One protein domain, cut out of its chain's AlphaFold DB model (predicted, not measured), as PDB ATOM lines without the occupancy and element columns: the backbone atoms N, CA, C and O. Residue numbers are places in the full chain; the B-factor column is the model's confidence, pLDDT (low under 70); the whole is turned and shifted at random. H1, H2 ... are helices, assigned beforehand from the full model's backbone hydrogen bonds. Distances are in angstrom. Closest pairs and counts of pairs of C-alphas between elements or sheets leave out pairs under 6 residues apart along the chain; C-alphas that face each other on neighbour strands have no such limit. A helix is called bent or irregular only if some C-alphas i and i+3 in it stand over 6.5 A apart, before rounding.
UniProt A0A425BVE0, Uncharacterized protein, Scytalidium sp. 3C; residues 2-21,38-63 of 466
ATOM      1  N   ARG A   2     -32.211 -41.766 -33.294       94.50
ATOM      2  CA  ARG A   2     -31.892 -40.792 -32.224       94.50
ATOM      3  C   ARG A   2     -32.074 -39.336 -32.665       94.50
ATOM      4  O   ARG A   2     -32.737 -38.565 -31.985       94.50
ATOM      5  N   ASP A   3     -31.590 -39.025 -33.861       94.50
ATOM      6  CA  ASP A   3     -31.602 -37.694 -34.495       94.50
ATOM      7  C   ASP A   3     -33.020 -37.165 -34.780       94.50
ATOM      8  O   ASP A   3     -33.208 -35.986 -35.037       94.50
ATOM      9  N   ASN A   4     -34.024 -38.045 -34.745       94.38
ATOM     10  CA  ASN A   4     -35.439 -37.742 -34.961       94.38
ATOM     11  C   ASN A   4     -36.289 -38.380 -33.840       94.38
ATOM     12  O   ASN A   4     -37.364 -38.929 -34.095       94.38
ATOM     13  N   SER A   5     -35.765 -38.396 -32.607       95.50
ATOM     14  CA  SER A   5     -36.337 -39.169 -31.495       95.50
ATOM     15  C   SER A   5     -37.793 -38.818 -31.190       95.50
ATOM     16  O   SER A   5     -38.577 -39.731 -30.964       95.50
ATOM     17  N   GLU A   6     -38.177 -37.542 -31.254       95.56
ATOM     18  CA  GLU A   6     -39.544 -37.062 -31.004       95.56
ATOM     19  C   GLU A   6     -40.595 -37.802 -31.847       95.56
ATOM     20  O   GLU A   6     -41.582 -38.306 -31.310       95.56
ATOM     21  N   TYR A   7     -40.332 -37.983 -33.149       95.44
ATOM     22  CA  TYR A   7     -41.212 -38.755 -34.027       95.44
ATOM     23  C   TYR A   7     -41.344 -40.211 -33.554       95.44
ATOM     24  O   TYR A   7     -42.456 -40.716 -33.421       95.44
ATOM     25  N   TYR A   8     -40.227 -40.890 -33.271       96.12
ATOM     26  CA  TYR A   8     -40.243 -42.314 -32.910       96.12
ATOM     27  C   TYR A   8     -40.788 -42.577 -31.498       96.12
ATOM     28  O   TYR A   8     -41.463 -43.584 -31.290       96.12
ATOM     29  N   LYS A   9     -40.576 -41.656 -30.546       95.44
ATOM     30  CA  LYS A   9     -41.124 -41.712 -29.180       95.44
ATOM     31  C   LYS A   9     -42.650 -41.856 -29.176       95.44
ATOM     32  O   LYS A   9     -43.171 -42.614 -28.364       95.44
ATOM     33  N   SER A  10     -43.357 -41.220 -30.116       94.25
ATOM     34  CA  SER A  10     -44.823 -41.325 -30.232       94.25
ATOM     35  C   SER A  10     -45.348 -42.738 -30.550       94.25
ATOM     36  O   SER A  10     -46.509 -43.034 -30.271       94.25
ATOM     37  N   PHE A  11     -44.497 -43.631 -31.070       93.00
ATOM     38  CA  PHE A  11     -44.831 -45.032 -31.371       93.00
ATOM     39  C   PHE A  11     -44.339 -46.013 -30.291       93.00
ATOM     40  O   PHE A  11     -44.629 -47.209 -30.363       93.00
ATOM     41  N   ILE A  12     -43.614 -45.537 -29.271       93.31
ATOM     42  CA  ILE A  12     -43.142 -46.379 -28.168       93.31
ATOM     43  C   ILE A  12     -44.289 -46.677 -27.205       93.31
ATOM     44  O   ILE A  12     -44.800 -45.809 -26.501       93.31
ATOM     45  N   VAL A  13     -44.645 -47.958 -27.108       89.12
ATOM     46  CA  VAL A  13     -45.596 -48.443 -26.106       89.12
ATOM     47  C   VAL A  13     -44.920 -48.485 -24.734       89.12
ATOM     48  O   VAL A  13     -44.195 -49.427 -24.406       89.12
ATOM     49  N   VAL A  14     -45.192 -47.478 -23.906       89.06
ATOM     50  CA  VAL A  14     -44.887 -47.516 -22.472       89.06
ATOM     51  C   VAL A  14     -45.990 -48.295 -21.756       89.06
ATOM     52  O   VAL A  14     -47.151 -47.896 -21.778       89.06
ATOM     53  N   GLU A  15     -45.640 -49.394 -21.085       79.69
ATOM     54  CA  GLU A  15     -46.553 -50.102 -20.182       79.69
ATOM     55  C   GLU A  15     -46.350 -49.609 -18.729       79.69
ATOM     56  O   GLU A  15     -45.481 -50.146 -18.022       79.69
ATOM     57  N   PRO A  16     -47.119 -48.609 -18.236       66.94
ATOM     58  CA  PRO A  16     -46.958 -48.090 -16.880       66.94
ATOM     59  C   PRO A  16     -47.173 -49.207 -15.847       66.94
ATOM     60  O   PRO A  16     -48.238 -49.821 -15.765       66.94
ATOM     61  N   GLY A  17     -46.132 -49.490 -15.057       65.12
ATOM     62  CA  GLY A  17     -46.128 -50.573 -14.063       65.12
ATOM     63  C   GLY A  17     -45.300 -51.817 -14.421       65.12
ATOM     64  O   GLY A  17     -45.421 -52.831 -13.728       65.12
ATOM     65  N   GLY A  18     -44.442 -51.765 -15.446       59.47
ATOM     66  CA  GLY A  18     -43.458 -52.827 -15.720       59.47
ATOM     67  C   GLY A  18     -44.018 -54.024 -16.497       59.47
ATOM     68  O   GLY A  18     -43.546 -55.155 -16.336       59.47
ATOM     69  N   GLY A  19     -45.028 -53.753 -17.322       60.47
ATOM     70  CA  GLY A  19     -45.545 -54.636 -18.358       60.47
ATOM     71  C   GLY A  19     -46.428 -55.804 -17.931       60.47
ATOM     72  O   GLY A  19     -46.429 -56.269 -16.779       60.47
ATOM     73  N   LEU A  20     -47.207 -56.320 -18.888       55.56
ATOM     74  CA  LEU A  20     -48.073 -57.478 -18.657       55.56
ATOM     75  C   LEU A  20     -47.234 -58.720 -18.324       55.56
ATOM     76  O   LEU A  20     -46.725 -59.434 -19.192       55.56
ATOM     77  N   ARG A  21     -47.123 -59.027 -17.023       58.41
ATOM     78  CA  ARG A  21     -46.364 -60.182 -16.518       58.41
ATOM     79  C   ARG A  21     -46.790 -61.455 -17.258       58.41
ATOM     80  O   ARG A  21     -47.841 -62.022 -16.946       58.41
ATOM     81  N   PRO A  38     -55.738 -44.600 -16.150       69.56
ATOM     82  CA  PRO A  38     -54.578 -44.582 -17.023       69.56
ATOM     83  C   PRO A  38     -54.132 -43.127 -17.156       69.56
ATOM     84  O   PRO A  38     -54.492 -42.435 -18.105       69.56
ATOM     85  N   GLU A  39     -53.401 -42.648 -16.152       77.25
ATOM     86  CA  GLU A  39     -52.585 -41.452 -16.299       77.25
ATOM     87  C   GLU A  39     -51.653 -41.690 -17.500       77.25
ATOM     88  O   GLU A  39     -51.062 -42.775 -17.589       77.25
ATOM     89  N   PRO A  40     -51.585 -40.760 -18.470       82.12
ATOM     90  CA  PRO A  40     -50.703 -40.928 -19.615       82.12
ATOM     91  C   PRO A  40     -49.257 -41.098 -19.120       82.12
ATOM     92  O   PRO A  40     -48.878 -40.458 -18.135       82.12
ATOM     93  N   PRO A  41     -48.450 -41.965 -19.759       87.94
ATOM     94  CA  PRO A  41     -47.062 -42.158 -19.359       87.94
ATOM     95  C   PRO A  41     -46.326 -40.819 -19.403       87.94
ATOM     96  O   PRO A  41     -46.496 -40.043 -20.346       87.94
ATOM     97  N   SER A  42     -45.520 -40.537 -18.380       91.81
ATOM     98  CA  SER A  42     -44.765 -39.284 -18.352       91.81
ATOM     99  C   SER A  42     -43.680 -39.291 -19.427       91.81
ATOM    100  O   SER A  42     -43.150 -40.343 -19.784       91.81
ATOM    101  N   GLU A  43     -43.308 -38.112 -19.921       92.19
ATOM    102  CA  GLU A  43     -42.292 -37.959 -20.969       92.19
ATOM    103  C   GLU A  43     -40.978 -38.676 -20.609       92.19
ATOM    104  O   GLU A  43     -40.461 -39.461 -21.394       92.19
ATOM    105  N   ALA A  44     -40.524 -38.558 -19.356       92.44
ATOM    106  CA  ALA A  44     -39.353 -39.281 -18.857       92.44
ATOM    107  C   ALA A  44     -39.477 -40.822 -18.938       92.44
ATOM    108  O   ALA A  44     -38.473 -41.503 -19.140       92.44
ATOM    109  N   GLN A  45     -40.684 -41.390 -18.804       92.00
ATOM    110  CA  GLN A  45     -40.919 -42.831 -18.985       92.00
ATOM    111  C   GLN A  45     -40.909 -43.234 -20.465       92.00
ATOM    112  O   GLN A  45     -40.470 -44.338 -20.788       92.00
ATOM    113  N   ILE A  46     -41.383 -42.357 -21.358       94.12
ATOM    114  CA  ILE A  46     -41.312 -42.554 -22.814       94.12
ATOM    115  C   ILE A  46     -39.848 -42.531 -23.263       94.12
ATOM    116  O   ILE A  46     -39.418 -43.422 -23.995       94.12
ATOM    117  N   ASP A  47     -39.061 -41.586 -22.754       95.38
ATOM    118  CA  ASP A  47     -37.629 -41.449 -23.027       95.38
ATOM    119  C   ASP A  47     -36.826 -42.660 -22.541       95.38
ATOM    120  O   ASP A  47     -36.049 -43.239 -23.305       95.38
ATOM    121  N   GLU A  48     -37.062 -43.110 -21.303       94.81
ATOM    122  CA  GLU A  48     -36.434 -44.324 -20.772       94.81
ATOM    123  C   GLU A  48     -36.826 -45.563 -21.600       94.81
ATOM    124  O   GLU A  48     -35.982 -46.406 -21.915       94.81
ATOM    125  N   ALA A  49     -38.097 -45.687 -21.997       94.25
ATOM    126  CA  ALA A  49     -38.564 -46.791 -22.835       94.25
ATOM    127  C   ALA A  49     -37.964 -46.750 -24.255       94.25
ATOM    128  O   ALA A  49     -37.644 -47.809 -24.806       94.25
ATOM    129  N   PHE A  50     -37.765 -45.558 -24.822       96.06
ATOM    130  CA  PHE A  50     -37.145 -45.348 -26.131       96.06
ATOM    131  C   PHE A  50     -35.653 -45.706 -26.122       96.06
ATOM    132  O   PHE A  50     -35.222 -46.501 -26.957       96.06
ATOM    133  N   GLU A  51     -34.865 -45.243 -25.148       96.25
ATOM    134  CA  GLU A  51     -33.446 -45.632 -25.054       96.25
ATOM    135  C   GLU A  51     -33.271 -47.123 -24.715       96.25
ATOM    136  O   GLU A  51     -32.389 -47.791 -25.267       96.25
ATOM    137  N   ASN A  52     -34.160 -47.704 -23.901       95.00
ATOM    138  CA  ASN A  52     -34.222 -49.157 -23.713       95.00
ATOM    139  C   ASN A  52     -34.582 -49.895 -25.015       95.00
ATOM    140  O   ASN A  52     -34.094 -51.005 -25.249       95.00
ATOM    141  N   HIS A  53     -35.427 -49.314 -25.872       95.06
ATOM    142  CA  HIS A  53     -35.713 -49.862 -27.194       95.06
ATOM    143  C   HIS A  53     -34.470 -49.807 -28.090       95.06
ATOM    144  O   HIS A  53     -34.057 -50.856 -28.583       95.06
ATOM    145  N   LEU A  54     -33.822 -48.649 -28.233       96.00
ATOM    146  CA  LEU A  54     -32.599 -48.501 -29.034       96.00
ATOM    147  C   LEU A  54     -31.471 -49.427 -28.552       96.00
ATOM    148  O   LEU A  54     -30.770 -50.033 -29.362       96.00
ATOM    149  N   THR A  55     -31.334 -49.598 -27.236       96.12
ATOM    150  CA  THR A  55     -30.353 -50.508 -26.623       96.12
ATOM    151  C   THR A  55     -30.635 -51.976 -26.953       96.12
ATOM    152  O   THR A  55     -29.693 -52.745 -27.136       96.12
ATOM    153  N   ARG A  56     -31.910 -52.383 -27.056       94.81
ATOM    154  CA  ARG A  56     -32.287 -53.724 -27.535       94.81
ATOM    155  C   ARG A  56     -32.089 -53.858 -29.042       94.81
ATOM    156  O   ARG A  56     -31.533 -54.859 -29.470       94.81
ATOM    157  N   MET A  57     -32.513 -52.872 -29.829       94.94
ATOM    158  CA  MET A  57     -32.383 -52.857 -31.293       94.94
ATOM    159  C   MET A  57     -30.917 -52.994 -31.738       94.94
ATOM    160  O   MET A  57     -30.630 -53.688 -32.706       94.94
ATOM    161  N   ALA A  58     -29.976 -52.411 -30.989       95.00
ATOM    162  CA  ALA A  58     -28.539 -52.563 -31.224       95.00
ATOM    163  C   ALA A  58     -27.972 -53.965 -30.888       95.00
ATOM    164  O   ALA A  58     -26.815 -54.244 -31.199       95.00
ATOM    165  N   GLN A  59     -28.740 -54.848 -30.238       95.88
ATOM    166  CA  GLN A  59     -28.315 -56.213 -29.914       95.88
ATOM    167  C   GLN A  59     -28.697 -57.177 -31.041       95.88
ATOM    168  O   GLN A  59     -29.866 -57.301 -31.407       95.88
ATOM    169  N   GLY A  60     -27.709 -57.918 -31.549       95.56
ATOM    170  CA  GLY A  60     -27.938 -58.971 -32.538       95.56
ATOM    171  C   GLY A  60     -28.946 -60.014 -32.041       95.56
ATOM    172  O   GLY A  60     -28.842 -60.505 -30.916       95.56
ATOM    173  N   GLY A  61     -29.919 -60.352 -32.889       92.56
ATOM    174  CA  GLY A  61     -31.020 -61.262 -32.556       92.56
ATOM    175  C   GLY A  61     -32.276 -60.581 -31.998       92.56
ATOM    176  O   GLY A  61     -33.285 -61.260 -31.816       92.56
ATOM    177  N   THR A  62     -32.262 -59.263 -31.768       94.31
ATOM    178  CA  THR A  62     -33.500 -58.483 -31.616       94.31
ATOM    179  C   THR A  62     -34.193 -58.358 -32.971       94.31
ATOM    180  O   THR A  62     -33.546 -58.090 -33.980       94.31
ATOM    181  N   TYR A  63     -35.509 -58.572 -33.001       93.88
ATOM    182  CA  TYR A  63     -36.310 -58.448 -34.218       93.88
ATOM    183  C   TYR A  63     -36.635 -56.970 -34.472       93.88
ATOM    184  O   TYR A  63     -36.941 -56.245 -33.523       93.88
TER     185      TYR A  63
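This is residues 2 to 21 and 38 to 63 of the 466 residues of an uncharacterized protein of Scytalidium sp. 3C (UniProt A0A425BVE0). One straight helix, H2, makes the long axis together with the stretches at its two ends, and a short, irregular helix, H1, lies to one side of it at a steep angle. After H1, the unnamed stretch of residues 10 to 21 passes H2 and runs out on the other side, while residues 55 to 61, of which 55 to 57 belong to H2, stick out at one end. The printed part has 46 residues, with two named helices in the order H1, H2 and no named strand; the class is all helix, with 23 residues in helices. It is only just loose, close to compact, with a radius of gyration of the C-alphas of 11.4 A, and its flat outline spans 33 by 29 by 14 A.

Start at H1, residues 2 to 9, and compare it with H2, residues 43 to 57. They only just touch, with 3 pairs of C-alphas within 8 A; look at the closest C-alphas, those of Lys 9 and Phe 50, 6.2 A apart. H2 touches H1 with residues 46 to 50 alone. Their lines stand at a steep tilt of 61 degrees, opposite ways. Every O i to N i+4 pair is within hydrogen-bond range in H2; in H1 it is 1 of 4, beside 3 of 5 O i to N i+3 pairs.

Find C-alpha 2 at (-31.892, -40.792, -32.224), where H1 begins. H1 is irregular: C-alphas 3 and 6 are 8.7 A apart. Then find C-alpha 43 at (-42.292, -37.959, -20.969); from there H2 runs 20.7 A to C-alpha 57 at (-32.383, -52.857, -31.293).

The two C-alphas farthest apart, those of Glu 39 and Gly 60, are 34.3 A apart. Residues 22 to 37 are not printed, and C-alphas 21 and 38 stand 17.6 A apart across the cut, which falls in the link from H1 to H2. The mean pLDDT of the printed part is 88.3; look for values under 70 at residues 16 to 21 and 38.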